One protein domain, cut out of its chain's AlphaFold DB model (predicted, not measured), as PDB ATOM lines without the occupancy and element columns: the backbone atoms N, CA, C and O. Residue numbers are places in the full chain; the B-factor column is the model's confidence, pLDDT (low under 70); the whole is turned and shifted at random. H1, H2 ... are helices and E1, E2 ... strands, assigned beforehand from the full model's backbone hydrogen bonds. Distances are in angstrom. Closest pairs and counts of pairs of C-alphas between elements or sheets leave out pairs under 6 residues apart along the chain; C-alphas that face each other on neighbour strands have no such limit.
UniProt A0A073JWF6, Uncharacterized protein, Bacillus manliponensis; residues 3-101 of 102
ATOM      1  N   THR A   3     271.019 230.335 226.793       86.06
ATOM      2  CA  THR A   3     270.831 231.646 227.405       86.06
ATOM      3  C   THR A   3     269.506 232.214 226.920       86.06
ATOM      4  O   THR A   3     269.350 232.492 225.730       86.06
ATOM      5  N   LEU A   4     268.549 232.370 227.831       86.56
ATOM      6  CA  LEU A   4     267.318 233.118 227.609       86.56
ATOM      7  C   LEU A   4     267.543 234.552 228.091       86.56
ATOM      8  O   LEU A   4     267.897 234.782 229.245       86.56
ATOM      9  N   LEU A   5     267.346 235.511 227.197       89.44
ATOM     10  CA  LEU A   5     267.334 236.933 227.516       89.44
ATOM     11  C   LEU A   5     265.882 237.368 227.703       89.44
ATOM     12  O   LEU A   5     265.083 237.093 226.813       89.44
ATOM     13  N   VAL A   6     265.559 238.035 228.814       86.75
ATOM     14  CA  VAL A   6     264.233 238.619 229.102       86.75
ATOM     15  C   VAL A   6     264.444 240.047 229.587       86.75
ATOM     16  O   VAL A   6     265.082 240.231 230.620       86.75
ATOM     17  N   GLU A   7     263.978 241.062 228.854       78.56
ATOM     18  CA  GLU A   7     264.083 242.480 229.261       78.56
ATOM     19  C   GLU A   7     265.493 242.902 229.765       78.56
ATOM     20  O   GLU A   7     265.643 243.705 230.689       78.56
ATOM     21  N   ASN A   8     266.560 242.377 229.145       71.44
ATOM     22  CA  ASN A   8     267.983 242.560 229.512       71.44
ATOM     23  C   ASN A   8     268.496 241.773 230.736       71.44
ATOM     24  O   ASN A   8     269.624 242.002 231.179       71.44
ATOM     25  N   GLN A   9     267.718 240.839 231.275       82.94
ATOM     26  CA  GLN A   9     268.182 239.837 232.235       82.94
ATOM     27  C   GLN A   9     268.593 238.562 231.503       82.94
ATOM     28  O   GLN A   9     267.929 238.141 230.557       82.94
ATOM     29  N   GLU A  10     269.686 237.942 231.947       87.69
ATOM     30  CA  GLU A  10     270.172 236.683 231.385       87.69
ATOM     31  C   GLU A  10     269.825 235.513 232.305       87.69
ATOM     32  O   GLU A  10     270.200 235.489 233.479       87.69
ATOM     33  N   PHE A  11     269.166 234.509 231.740       85.44
ATOM     34  CA  PHE A  11     268.896 233.229 232.375       85.44
ATOM     35  C   PHE A  11     269.702 232.157 231.653       85.44
ATOM     36  O   PHE A  11     269.482 231.889 230.471       85.44
ATOM     37  N   ILE A  12     270.659 231.555 232.355       87.25
ATOM     38  CA  ILE A  12     271.540 230.524 231.803       87.25
ATOM     39  C   ILE A  12     271.139 229.179 232.394       87.25
ATOM     40  O   ILE A  12     271.078 229.026 233.613       87.25
ATOM     41  N   THR A  13     270.881 228.204 231.528       85.75
ATOM     42  CA  THR A  13     270.505 226.844 231.925       85.75
ATOM     43  C   THR A  13     271.033 225.825 230.917       85.75
ATOM     44  O   THR A  13     271.234 226.114 229.734       85.75
ATOM     45  N   ASP A  14     271.286 224.613 231.386       84.44
ATOM     46  CA  ASP A  14     271.501 223.416 230.575       84.44
ATOM     47  C   ASP A  14     270.217 222.590 230.394       84.44
ATOM     48  O   ASP A  14     270.193 221.673 229.577       84.44
ATOM     49  N   HIS A  15     269.141 222.954 231.096       83.06
ATOM     50  CA  HIS A  15     267.838 222.303 231.033       83.06
ATOM     51  C   HIS A  15     266.854 223.093 230.168       83.06
ATOM     52  O   HIS A  15     266.418 224.181 230.540       83.06
ATOM     53  N   GLU A  16     266.463 222.516 229.037       78.62
ATOM     54  CA  GLU A  16     265.545 223.124 228.065       78.62
ATOM     55  C   GLU A  16     264.134 223.331 228.618       78.62
ATOM     56  O   GLU A  16     263.540 224.384 228.396       78.62
ATOM     57  N   GLN A  17     263.641 222.374 229.411       81.94
ATOM     58  CA  GLN A  17     262.339 222.466 230.077       81.94
ATOM     59  C   GLN A  17     262.213 223.756 230.895       81.94
ATOM     60  O   GLN A  17     261.170 224.393 230.890       81.94
ATOM     61  N   VAL A  18     263.302 224.196 231.535       84.62
ATOM     62  CA  VAL A  18     263.304 225.434 232.325       84.62
ATOM     63  C   VAL A  18     263.020 226.653 231.442       84.62
ATOM     64  O   VAL A  18     262.363 227.588 231.884       84.62
ATOM     65  N   ILE A  19     263.475 226.653 230.187       85.62
ATOM     66  CA  ILE A  19     263.203 227.745 229.243       85.62
ATOM     67  C   ILE A  19     261.732 227.728 228.838       85.62
ATOM     68  O   ILE A  19     261.090 228.775 228.868       85.62
ATOM     69  N   ALA A  20     261.192 226.554 228.496       84.94
ATOM     70  CA  ALA A  20     259.779 226.398 228.155       84.94
ATOM     71  C   ALA A  20     258.856 226.791 229.326       84.94
ATOM     72  O   ALA A  20     257.856 227.483 229.119       84.94
ATOM     73  N   ASP A  21     259.229 226.442 230.561       86.62
ATOM     74  CA  ASP A  21     258.502 226.810 231.779       86.62
ATOM     75  C   ASP A  21     258.512 228.330 232.002       86.62
ATOM     76  O   ASP A  21     257.466 228.925 232.273       86.62
ATOM     77  N   VAL A  22     259.668 228.987 231.831       88.56
ATOM     78  CA  VAL A  22     259.778 230.454 231.937       88.56
ATOM     79  C   VAL A  22     258.954 231.142 230.850       88.56
ATOM     80  O   VAL A  22     258.217 232.079 231.152       88.56
ATOM     81  N   ILE A  23     259.017 230.668 229.603       90.50
ATOM     82  CA  ILE A  23     258.202 231.199 228.500       90.50
ATOM     83  C   ILE A  23     256.711 231.057 228.820       90.50
ATOM     84  O   ILE A  23     255.956 232.009 228.638       90.50
ATOM     85  N   SER A  24     256.293 229.903 229.341       89.50
ATOM     86  CA  SER A  24     254.900 229.645 229.722       89.50
ATOM     87  C   SER A  24     254.439 230.562 230.855       89.50
ATOM     88  O   SER A  24     253.327 231.093 230.815       89.50
ATOM     89  N   GLN A  25     255.300 230.799 231.847       90.38
ATOM     90  CA  GLN A  25     255.020 231.727 232.939       90.38
ATOM     91  C   GLN A  25     254.862 233.165 232.427       90.38
ATOM     92  O   GLN A  25     253.851 233.800 232.726       90.38
ATOM     93  N   LEU A  26     255.812 233.652 231.622       92.69
ATOM     94  CA  LEU A  26     255.755 234.989 231.025       92.69
ATOM     95  C   LEU A  26     254.509 235.143 230.141       92.69
ATOM     96  O   LEU A  26     253.765 236.109 230.268       92.69
ATOM     97  N   ALA A  27     254.203 234.155 229.299       92.44
ATOM     98  CA  ALA A  27     253.002 234.168 228.470       92.44
ATOM     99  C   ALA A  27     251.711 234.249 229.303       92.44
ATOM    100  O   ALA A  27     250.799 234.997 228.951       92.44
ATOM    101  N   SER A  28     251.636 233.562 230.446       92.06
ATOM    102  CA  SER A  28     250.468 233.639 231.334       92.06
ATOM    103  C   SER A  28     250.220 235.041 231.898       92.06
ATOM    104  O   SER A  28     249.066 235.436 232.092       92.06
ATOM    105  N   GLU A  29     251.271 235.835 232.101       93.00
ATOM    106  CA  GLU A  29     251.163 237.237 232.524       93.00
ATOM    107  C   GLU A  29     250.582 238.141 231.426       93.00
ATOM    108  O   GLU A  29     249.917 239.132 231.733       93.00
ATOM    109  N   HIS A  30     250.750 237.748 230.161       93.88
ATOM    110  CA  HIS A  30     250.225 238.431 228.977       93.88
ATOM    111  C   HIS A  30     248.928 237.816 228.431       93.88
ATOM    112  O   HIS A  30     248.448 238.235 227.375       93.88
ATOM    113  N   SER A  31     248.350 236.831 229.125       93.69
ATOM    114  CA  SER A  31     247.192 236.098 228.618       93.69
ATOM    115  C   SER A  31     246.020 237.037 228.281       93.69
ATOM    116  O   SER A  31     245.567 237.799 229.142       93.69
ATOM    117  N   PRO A  32     245.454 236.956 227.058       93.25
ATOM    118  CA  PRO A  32     244.281 237.730 226.665       93.25
ATOM    119  C   PRO A  32     242.973 237.150 227.234       93.25
ATOM    120  O   PRO A  32     241.888 237.665 226.960       93.25
ATOM    121  N   VAL A  33     243.047 236.066 228.014       91.56
ATOM    122  CA  VAL A  33     241.896 235.341 228.559       91.56
ATOM    123  C   VAL A  33     241.774 235.636 230.053       91.56
ATOM    124  O   VAL A  33     242.742 235.531 230.799       91.56
ATOM    125  N   SER A  34     240.569 235.955 230.534       85.00
ATOM    126  CA  SER A  34     240.347 236.363 231.934       85.00
ATOM    127  C   SER A  34     240.744 235.310 232.976       85.00
ATOM    128  O   SER A  34     241.115 235.663 234.093       85.00
ATOM    129  N   SER A  35     240.699 234.022 232.620       84.50
ATOM    130  CA  SER A  35     241.168 232.911 233.457       84.50
ATOM    131  C   SER A  35     242.692 232.751 233.478       84.50
ATOM    132  O   SER A  35     243.184 231.822 234.112       84.50
ATOM    133  N   LYS A  36     243.432 233.621 232.777       83.75
ATOM    134  CA  LYS A  36     244.866 233.487 232.480       83.75
ATOM    135  C   LYS A  36     245.229 232.205 231.726       83.75
ATOM    136  O   LYS A  36     246.359 231.721 231.808       83.75
ATOM    137  N   TRP A  37     244.269 231.648 230.984       87.25
ATOM    138  CA  TRP A  37     244.516 230.486 230.137       87.25
ATOM    139  C   TRP A  37     245.642 230.787 229.145       87.25
ATOM    140  O   TRP A  37     245.646 231.829 228.484       87.25
ATOM    141  N   THR A  38     246.596 229.872 229.054       87.81
ATOM    142  CA  THR A  38     247.787 229.974 228.206       87.81
ATOM    143  C   THR A  38     247.918 228.649 227.469       87.81
ATOM    144  O   THR A  38     247.696 227.613 228.104       87.81
ATOM    145  N   PRO A  39     248.219 228.649 226.161       85.50
ATOM    146  CA  PRO A  39     248.456 227.401 225.452       85.50
ATOM    147  C   PRO A  39     249.663 226.680 226.063       85.50
ATOM    148  O   PRO A  39     250.586 227.319 226.571       85.50
ATOM    149  N   ILE A  40     249.652 225.347 226.027       83.38
ATOM    150  CA  ILE A  40     250.839 224.579 226.407       83.38
ATOM    151  C   ILE A  40     251.844 224.693 225.272       83.38
ATOM    152  O   ILE A  40     251.573 224.282 224.145       83.38
ATOM    153  N   PHE A  41     252.992 225.268 225.597       85.44
ATOM    154  CA  PHE A  41     254.124 225.361 224.699       85.44
ATOM    155  C   PHE A  41     254.973 224.103 224.823       85.44
ATOM    156  O   PHE A  41     255.364 223.722 225.926       85.44
ATOM    157  N   HIS A  42     255.274 223.487 223.688       82.19
ATOM    158  CA  HIS A  42     256.214 222.382 223.587       82.19
ATOM    159  C   HIS A  42     257.512 222.872 222.963       82.19
ATOM    160  O   HIS A  42     257.509 223.687 222.046       82.19
ATOM    161  N   GLU A  43     258.634 222.381 223.456       81.94
ATOM    162  CA  GLU A  43     259.941 222.655 222.889       81.94
ATOM    163  C   GLU A  43     260.147 221.924 221.548       81.94
ATOM    164  O   GLU A  43     259.837 220.742 221.397       81.94
ATOM    165  N   SER A  44     260.705 222.621 220.555       77.94
ATOM    166  CA  SER A  44     261.074 222.052 219.253       77.94
ATOM    167  C   SER A  44     262.479 222.476 218.832       77.94
ATOM    168  O   SER A  44     262.924 223.591 219.117       77.94
ATOM    169  N   TYR A  45     263.170 221.565 218.132       64.94
ATOM    170  CA  TYR A  45     264.623 221.614 217.899       64.94
ATOM    171  C   TYR A  45     265.057 221.488 216.443       64.94
ATOM    172  O   TYR A  45     266.252 221.366 216.172       64.94
ATOM    173  N   ALA A  46     264.127 221.505 215.488       64.12
ATOM    174  CA  ALA A  46     264.476 221.273 214.087       64.12
ATOM    175  C   ALA A  46     265.519 222.283 213.557       64.12
ATOM    176  O   ALA A  46     266.334 221.922 212.708       64.12
ATOM    177  N   PHE A  47     265.539 223.518 214.087       60.41
ATOM    178  CA  PHE A  47     266.410 224.610 213.622       60.41
ATOM    179  C   PHE A  47     266.931 225.524 214.753       60.41
ATOM    180  O   PHE A  47     267.145 226.718 214.543       60.41
ATOM    181  N   GLY A  48     267.152 224.969 215.948       74.25
ATOM    182  CA  GLY A  48     267.414 225.725 217.183       74.25
ATOM    183  C   GLY A  48     266.211 225.688 218.126       74.25
ATOM    184  O   GLY A  48     265.188 225.106 217.777       74.25
ATOM    185  N   PHE A  49     266.342 226.269 219.324       80.81
ATOM    186  CA  PHE A  49     265.234 226.301 220.283       80.81
ATOM    187  C   PHE A  49     264.075 227.142 219.733       80.81
ATOM    188  O   PHE A  49     264.255 228.301 219.349       80.81
ATOM    189  N   SER A  50     262.888 226.552 219.736       83.50
ATOM    190  CA  SER A  50     261.612 227.184 219.416       83.50
ATOM    191  C   SER A  50     260.521 226.576 220.288       83.50
ATOM    192  O   SER A  50     260.734 225.509 220.872       83.50
ATOM    193  N   VAL A  51     259.370 227.242 220.373       84.94
ATOM    194  CA  VAL A  51     258.171 226.631 220.951       84.94
ATOM    195  C   VAL A  51     257.103 226.400 219.895       84.94
ATOM    196  O   VAL A  51     256.943 227.213 218.984       84.94
ATOM    197  N   THR A  52     256.371 225.308 220.054       86.50
ATOM    198  CA  THR A  52     255.235 224.910 219.226       86.50
ATOM    199  C   THR A  52     253.995 224.777 220.094       86.50
ATOM    200  O   THR A  52     254.076 224.567 221.309       86.50
ATOM    201  N   VAL A  53     252.832 224.916 219.472       83.81
ATOM    202  CA  VAL A  53     251.544 224.589 220.078       83.81
ATOM    203  C   VAL A  53     250.849 223.652 219.112       83.81
ATOM    204  O   VAL A  53     250.816 223.891 217.913       83.81
ATOM    205  N   HIS A  54     250.274 222.585 219.640       75.12
ATOM    206  CA  HIS A  54     249.455 221.685 218.850       75.12
ATOM    207  C   HIS A  54     248.011 221.879 219.288       75.12
ATOM    208  O   HIS A  54     247.615 221.365 220.332       75.12
ATOM    209  N   THR A  55     247.226 222.693 218.575       67.56
ATOM    210  CA  THR A  55     245.851 222.995 219.015       67.56
ATOM    211  C   THR A  55     244.875 221.838 218.778       67.56
ATOM    212  O   THR A  55     243.784 221.817 219.354       67.56
ATOM    213  N   ASP A  56     245.273 220.864 217.958       62.25
ATOM    214  CA  ASP A  56     244.473 219.740 217.477       62.25
ATOM    215  C   ASP A  56     244.829 218.390 218.122       62.25
ATOM    216  O   ASP A  56     244.039 217.450 218.039       62.25
ATOM    217  N   THR A  57     245.969 218.273 218.809       56.88
ATOM    218  CA  THR A  57     246.452 216.997 219.374       56.88
ATOM    219  C   THR A  57     245.883 216.641 220.748       56.88
ATOM    220  O   THR A  57     246.469 215.824 221.458       56.88
ATOM    221  N   TRP A  58     244.775 217.233 221.187       55.97
ATOM    222  CA  TRP A  58     244.377 217.102 222.589       55.97
ATOM    223  C   TRP A  58     243.456 215.913 222.842       55.97
ATOM    224  O   TRP A  58     242.271 215.929 222.519       55.97
ATOM    225  N   GLU A  59     244.031 214.908 223.505       44.28
ATOM    226  CA  GLU A  59     243.348 213.793 224.173       44.28
ATOM    227  C   GLU A  59     242.504 214.237 225.396       44.28
ATOM    228  O   GLU A  59     241.862 213.397 226.020       44.28
ATOM    229  N   ASP A  60     242.441 215.540 225.707       45.44
ATOM    230  CA  ASP A  60     241.602 216.134 226.758       45.44
ATOM    231  C   ASP A  60     240.712 217.253 226.179       45.44
ATOM    232  O   ASP A  60     241.152 218.382 225.943       45.44
ATOM    233  N   GLU A  61     239.425 216.953 225.974       53.47
ATOM    234  CA  GLU A  61     238.402 217.894 225.477       53.47
ATOM    235  C   GLU A  61     238.243 219.150 226.367       53.47
ATOM    236  O   GLU A  61     237.755 220.183 225.901       53.47
ATOM    237  N   ASP A  62     238.707 219.099 227.621       51.12
ATOM    238  CA  ASP A  62     238.606 220.181 228.609       51.12
ATOM    239  C   ASP A  62     239.479 221.413 228.284       51.12
ATOM    240  O   ASP A  62     239.209 222.512 228.780       51.12
ATOM    241  N   TYR A  63     240.495 221.271 227.423       53.12
ATOM    242  CA  TYR A  63     241.409 222.363 227.050       53.12
ATOM    243  C   TYR A  63     241.150 222.957 225.666       53.12
ATOM    244  O   TYR A  63     241.717 224.005 225.336       53.12
ATOM    245  N   TYR A  64     240.249 222.362 224.878       63.44
ATOM    246  CA  TYR A  64     239.874 222.892 223.572       63.44
ATOM    247  C   TYR A  64     238.939 224.097 223.713       63.44
ATOM    248  O   TYR A  64     237.717 224.044 223.558       63.44
ATOM    249  N   ASN A  65     239.541 225.237 224.030       77.94
ATOM    250  CA  ASN A  65     238.843 226.487 224.244       77.94
ATOM    251  C   ASN A  65     238.976 227.374 223.000       77.94
ATOM    252  O   ASN A  65     239.858 228.226 222.918       77.94
ATOM    253  N   LYS A  66     238.079 227.184 222.021       85.06
ATOM    254  CA  LYS A  66     238.090 227.938 220.750       85.06
ATOM    255  C   LYS A  66     238.163 229.454 220.939       85.06
ATOM    256  O   LYS A  66     238.802 230.131 220.142       85.06
ATOM    257  N   SER A  67     237.491 229.999 221.957       88.44
ATOM    258  CA  SER A  67     237.531 231.441 222.211       88.44
ATOM    259  C   SER A  67     238.867 231.879 222.806       88.44
ATOM    260  O   SER A  67     239.342 232.955 222.456       88.44
ATOM    261  N   ALA A  68     239.498 231.054 223.645       88.88
ATOM    262  CA  ALA A  68     240.847 231.306 224.144       88.88
ATOM    263  C   ALA A  68     241.905 231.202 223.036       88.88
ATOM    264  O   ALA A  68     242.732 232.101 222.923       88.88
ATOM    265  N   ILE A  69     241.832 230.169 222.189       90.56
ATOM    266  CA  ILE A  69     242.692 230.016 221.004       90.56
ATOM    267  C   ILE A  69     242.567 231.260 220.122       90.56
ATOM    268  O   ILE A  69     243.557 231.944 219.893       90.56
ATOM    269  N   ALA A  70     241.342 231.637 219.739       91.94
ATOM    270  CA  ALA A  70     241.117 232.825 218.921       91.94
ATOM    271  C   ALA A  70     241.615 234.117 219.594       91.94
ATOM    272  O   ALA A  70     242.099 235.019 218.918       91.94
ATOM    273  N   ALA A  71     241.503 234.249 220.920       94.56
ATOM    274  CA  ALA A  71     242.031 235.410 221.638       94.56
ATOM    275  C   ALA A  71     243.564 235.488 221.552       94.56
ATOM    276  O   ALA A  71     244.106 236.571 221.335       94.56
ATOM    277  N   TRP A  72     244.249 234.352 221.678       94.44
ATOM    278  CA  TRP A  72     245.698 234.256 221.527       94.44
ATOM    279  C   TRP A  72     246.164 234.494 220.090       94.44
ATOM    280  O   TRP A  72     247.088 235.278 219.888       94.44
ATOM    281  N   GLU A  73     245.496 233.909 219.097       95.44
ATOM    282  CA  GLU A  73     245.795 234.154 217.679       95.44
ATOM    283  C   GLU A  73     245.616 235.634 217.312       95.44
ATOM    284  O   GLU A  73     246.444 236.212 216.612       95.44
ATOM    285  N   ASN A  74     244.581 236.291 217.852       96.88
ATOM    286  CA  ASN A  74     244.382 237.733 217.679       96.88
ATOM    287  C   ASN A  74     245.468 238.574 218.369       96.88
ATOM    288  O   ASN A  74     245.858 239.610 217.835       96.88
ATOM    289  N   LEU A  75     245.935 238.166 219.553       96.81
ATOM    290  CA  LEU A  75     247.007 238.863 220.272       96.81
ATOM    291  C   LEU A  75     248.345 238.755 219.527       96.81
ATOM    292  O   LEU A  75     249.080 239.737 219.435       96.81
ATOM    293  N   LEU A  76     248.660 237.564 219.017       96.19
ATOM    294  CA  LEU A  76     249.927 237.267 218.348       96.19
ATOM    295  C   LEU A  76     249.923 237.627 216.858       96.19
ATOM    296  O   LEU A  76     250.997 237.736 216.265       96.19
ATOM    297  N   ASP A  77     248.746 237.864 216.267       97.00
ATOM    298  CA  ASP A  77     248.572 238.119 214.831       97.00
ATOM    299  C   ASP A  77     249.151 236.967 213.980       97.00
ATOM    300  O   ASP A  77     249.852 237.169 212.984       97.00
ATOM    301  N   CYS A  78     248.909 235.729 214.421       96.06
ATOM    302  CA  CYS A  78     249.279 234.495 213.727       96.06
ATOM    303  C   CYS A  78     248.407 233.322 214.193       96.06
ATOM    304  O   CYS A  78     247.737 233.417 215.220       96.06
ATOM    305  N   SER A  79     248.430 232.208 213.453       94.00
ATOM    306  CA  SER A  79     247.831 230.966 213.947       94.00
ATOM    307  C   SER A  79     248.730 230.319 214.996       94.00
ATOM    308  O   SER A  79     249.955 230.418 214.895       94.00
ATOM    309  N   LEU A  80     248.135 229.656 215.990       91.19
ATOM    310  CA  LEU A  80     248.903 228.889 216.975       91.19
ATOM    311  C   LEU A  80     249.525 227.616 216.380       91.19
ATOM    312  O   LEU A  80     250.538 227.172 216.905       91.19
ATOM    313  N   ASP A  81     248.977 227.077 215.286       89.56
ATOM    314  CA  ASP A  81     249.541 225.906 214.591       89.56
ATOM    315  C   ASP A  81     250.643 226.282 213.571       89.56
ATOM    316  O   ASP A  81     251.212 225.416 212.905       89.56
ATOM    317  N   ASP A  82     250.936 227.577 213.396       91.25
ATOM    318  CA  ASP A  82     252.081 228.047 212.606       91.25
ATOM    319  C   ASP A  82     253.280 228.257 213.534       91.25
ATOM    320  O   ASP A  82     253.519 229.363 214.013       91.25
ATOM    321  N   ASP A  83     254.034 227.188 213.789       89.62
ATOM    322  CA  ASP A  83     255.172 227.168 214.719       89.62
ATOM    323  C   ASP A  83     256.185 228.300 214.487       89.62
ATOM    324  O   ASP A  83     256.710 228.894 215.433       89.62
ATOM    325  N   VAL A  84     256.469 228.618 213.219       90.50
ATOM    326  CA  VAL A  84     257.454 229.646 212.865       90.50
ATOM    327  C   VAL A  84     256.912 231.023 213.226       90.50
ATOM    328  O   VAL A  84     257.585 231.785 213.926       90.50
ATOM    329  N   ALA A  85     255.693 231.341 212.784       93.44
ATOM    330  CA  ALA A  85     255.076 232.622 213.101       93.44
ATOM    331  C   ALA A  85     254.827 232.756 214.610       93.44
ATOM    332  O   ALA A  85     255.171 233.786 215.190       93.44
ATOM    333  N   LEU A  86     254.310 231.711 215.255       93.31
ATOM    334  CA  LEU A  86     254.097 231.641 216.696       93.31
ATOM    335  C   LEU A  86     255.374 232.006 217.447       93.31
ATOM    336  O   LEU A  86     255.364 232.928 218.266       93.31
ATOM    337  N   TRP A  87     256.482 231.329 217.146       93.31
ATOM    338  CA  TRP A  87     257.732 231.558 217.856       93.31
ATOM    339  C   TRP A  87     258.268 232.980 217.660       93.31
ATOM    340  O   TRP A  87     258.728 233.618 218.610       93.31
ATOM    341  N   GLU A  88     258.191 233.520 216.443       93.19
ATOM    342  CA  GLU A  88     258.611 234.896 216.164       93.19
ATOM    343  C   GLU A  88     257.752 235.940 216.889       93.19
ATOM    344  O   GLU A  88     258.267 236.965 217.351       93.19
ATOM    345  N   ARG A  89     256.436 235.724 216.957       95.94
ATOM    346  CA  ARG A  89     255.489 236.658 217.580       95.94
ATOM    347  C   ARG A  89     255.554 236.585 219.096       95.94
ATOM    348  O   ARG A  89     255.533 237.631 219.741       95.94
ATOM    349  N   LEU A  90     255.729 235.391 219.652       94.69
ATOM    350  CA  LEU A  90     255.889 235.190 221.085       94.69
ATOM    351  C   LEU A  90     257.180 235.835 221.601       94.69
ATOM    352  O   LEU A  90     257.142 236.543 222.603       94.69
ATOM    353  N   GLN A  91     258.297 235.694 220.877       93.56
ATOM    354  CA  GLN A  91     259.546 236.379 221.231       93.56
ATOM    355  C   GLN A  91     259.381 237.900 221.306       93.56
ATOM    356  O   GLN A  91     259.890 238.534 222.225       93.56
ATOM    357  N   LYS A  92     258.632 238.487 220.363       94.25
ATOM    358  CA  LYS A  92     258.334 239.928 220.354       94.25
ATOM    359  C   LYS A  92     257.390 240.335 221.484       94.25
ATOM    360  O   LYS A  92     257.601 241.385 222.077       94.25
ATOM    361  N   LEU A  93     256.354 239.538 221.756       95.19
ATOM    362  CA  LEU A  93     255.382 239.811 222.818       95.19
ATOM    363  C   LEU A  93     256.049 239.828 224.196       95.19
ATOM    364  O   LEU A  93     255.736 240.695 225.006       95.19
ATOM    365  N   LEU A  94     256.945 238.871 224.442       93.62
ATOM    366  CA  LEU A  94     257.599 238.676 225.737       93.62
ATOM    367  C   LEU A  94     258.936 239.423 225.866       93.62
ATOM    368  O   LEU A  94     259.588 239.312 226.897       93.62
ATOM    369  N   ASP A  95     259.365 240.134 224.818       93.44
ATOM    370  CA  ASP A  95     260.697 240.747 224.710       93.44
ATOM    371  C   ASP A  95     261.830 239.773 225.090       93.44
ATOM    372  O   ASP A  95     262.706 240.063 225.913       93.44
ATOM    373  N   ILE A  96     261.781 238.572 224.495       92.00
ATOM    374  CA  ILE A  96     262.749 237.505 224.750       92.00
ATOM    375  C   ILE A  96     263.602 237.154 223.538       92.00
ATOM    376  O   ILE A  96     263.207 237.302 222.380       92.00
ATOM    377  N   LYS A  97     264.777 236.591 223.823       91.12
ATOM    378  CA  LYS A  97     265.649 235.967 222.826       91.12
ATOM    379  C   LYS A  97     266.330 234.740 223.414       91.12
ATOM    380  O   LYS A  97     266.952 234.831 224.469       91.12
ATOM    381  N   VAL A  98     266.282 233.617 222.700       86.56
ATOM    382  CA  VAL A  98     267.023 232.404 223.079       86.56
ATOM    383  C   VAL A  98     268.296 232.296 222.249       86.56
ATOM    384  O   VAL A  98     268.274 232.392 221.022       86.56
ATOM    385  N   ILE A  99     269.425 232.111 222.927       85.44
ATOM    386  CA  ILE A  99     270.733 231.885 222.319       85.44
ATOM    387  C   ILE A  99     271.186 230.481 222.700       85.44
ATOM    388  O   ILE A  99     271.381 230.169 223.877       85.44
ATOM    389  N   THR A 100     271.379 229.637 221.692       79.00
ATOM    390  CA  THR A 100     271.981 228.316 221.868       79.00
ATOM    391  C   THR A 100     273.486 228.433 221.678       79.00
ATOM    392  O   THR A 100     273.957 228.828 220.610       79.00
ATOM    393  N   VAL A 101     274.246 228.091 222.715       67.75
ATOM    394  CA  VAL A 101     275.706 227.988 222.642       67.75
ATOM    395  C   VAL A 101     276.058 226.514 222.445       67.75
ATOM    396  O   VAL A 101     275.736 225.684 223.309       67.75
TER     397      VAL A 101
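This is residues 3 to 101 of the 102 residues of an uncharacterized protein of Bacillus manliponensis (UniProt A0A073JWF6). What does the model look like? It is a body with a small antiparallel sheet of three strands, E2, E1, E5, at one end, H1 over that sheet and reaching into the middle, and H2 at the other end. In the middle the short hairpin of E3 and E4 packs on H1, and its strand E4 packs on H3 as well, while residues 57 to 62, within the link from E4 to H2, stick out. What is it made of? The printed part has 99 residues with three named helices and five named strands, in the order E1 E2 H1 E3 E4 H2 H3 E5, a mixed class. It is compact, with a radius of gyration of the C-alphas of 13.3 A, and only just elongated, spanning 38 by 25 by 20 A.

How is the first sheet paired? E1, residues 3 to 6, forms a hairpin with E2, residues 9 to 13, with N 4 and O 11 at 2.8 A. E1 is also antiparallel to E5, residues 96 to 100, at 173 degrees, with N 5 and O 97 at 2.8 A. Where is H1? H1, residues 16 to 29, is on this sheet at a height over the sheet of 10.2 A, and runs along E1 at 5 degrees on the local plane; the closest C-alphas are those of Leu 4 and Ile 19, 7.0 A apart. What follows? E3, residues 42 to 44, and E4, residues 50 to 52, form an antiparallel hairpin, with N 44 and O 50 at 2.9 A; the closest C-alphas of H1 and E3 are those of Ala 20 and Glu 43, 6.5 A apart. H2, residues 66 to 76, touches H3, residues 83 to 93, at a steep tilt of 65 degrees, the closest C-alphas being those of Leu 76 and Arg 89, 5.6 A apart. The C-alphas of Thr 52 in E4 and Asp 83 in H3 are their closest, 5.0 A apart. How are the helix backbones? In H1, H2 and H3 every O i to N i+4 pair is within hydrogen-bond range.

Where do the elements begin and end? E1 begins at C-alpha 3, (270.831, 231.646, 227.405), and E5 ends at C-alpha 100, (271.981, 228.316, 221.868). How long are they? H1 is 20.6 A, H2 15.3 A, H3 15.0 A, E5 13.3 A and E2 13.2 A from first to last C-alpha.

How far does it reach? The two C-alphas farthest apart are those of Glu 61 and Val 101, 38.7 A. Which links are long? Those from H1 to E3 and from E4 to H2 are long, and the printed part has no cut. Where is confidence low? The pLDDT is under 70 in residues 45 to 47, 55 to 64 and 101.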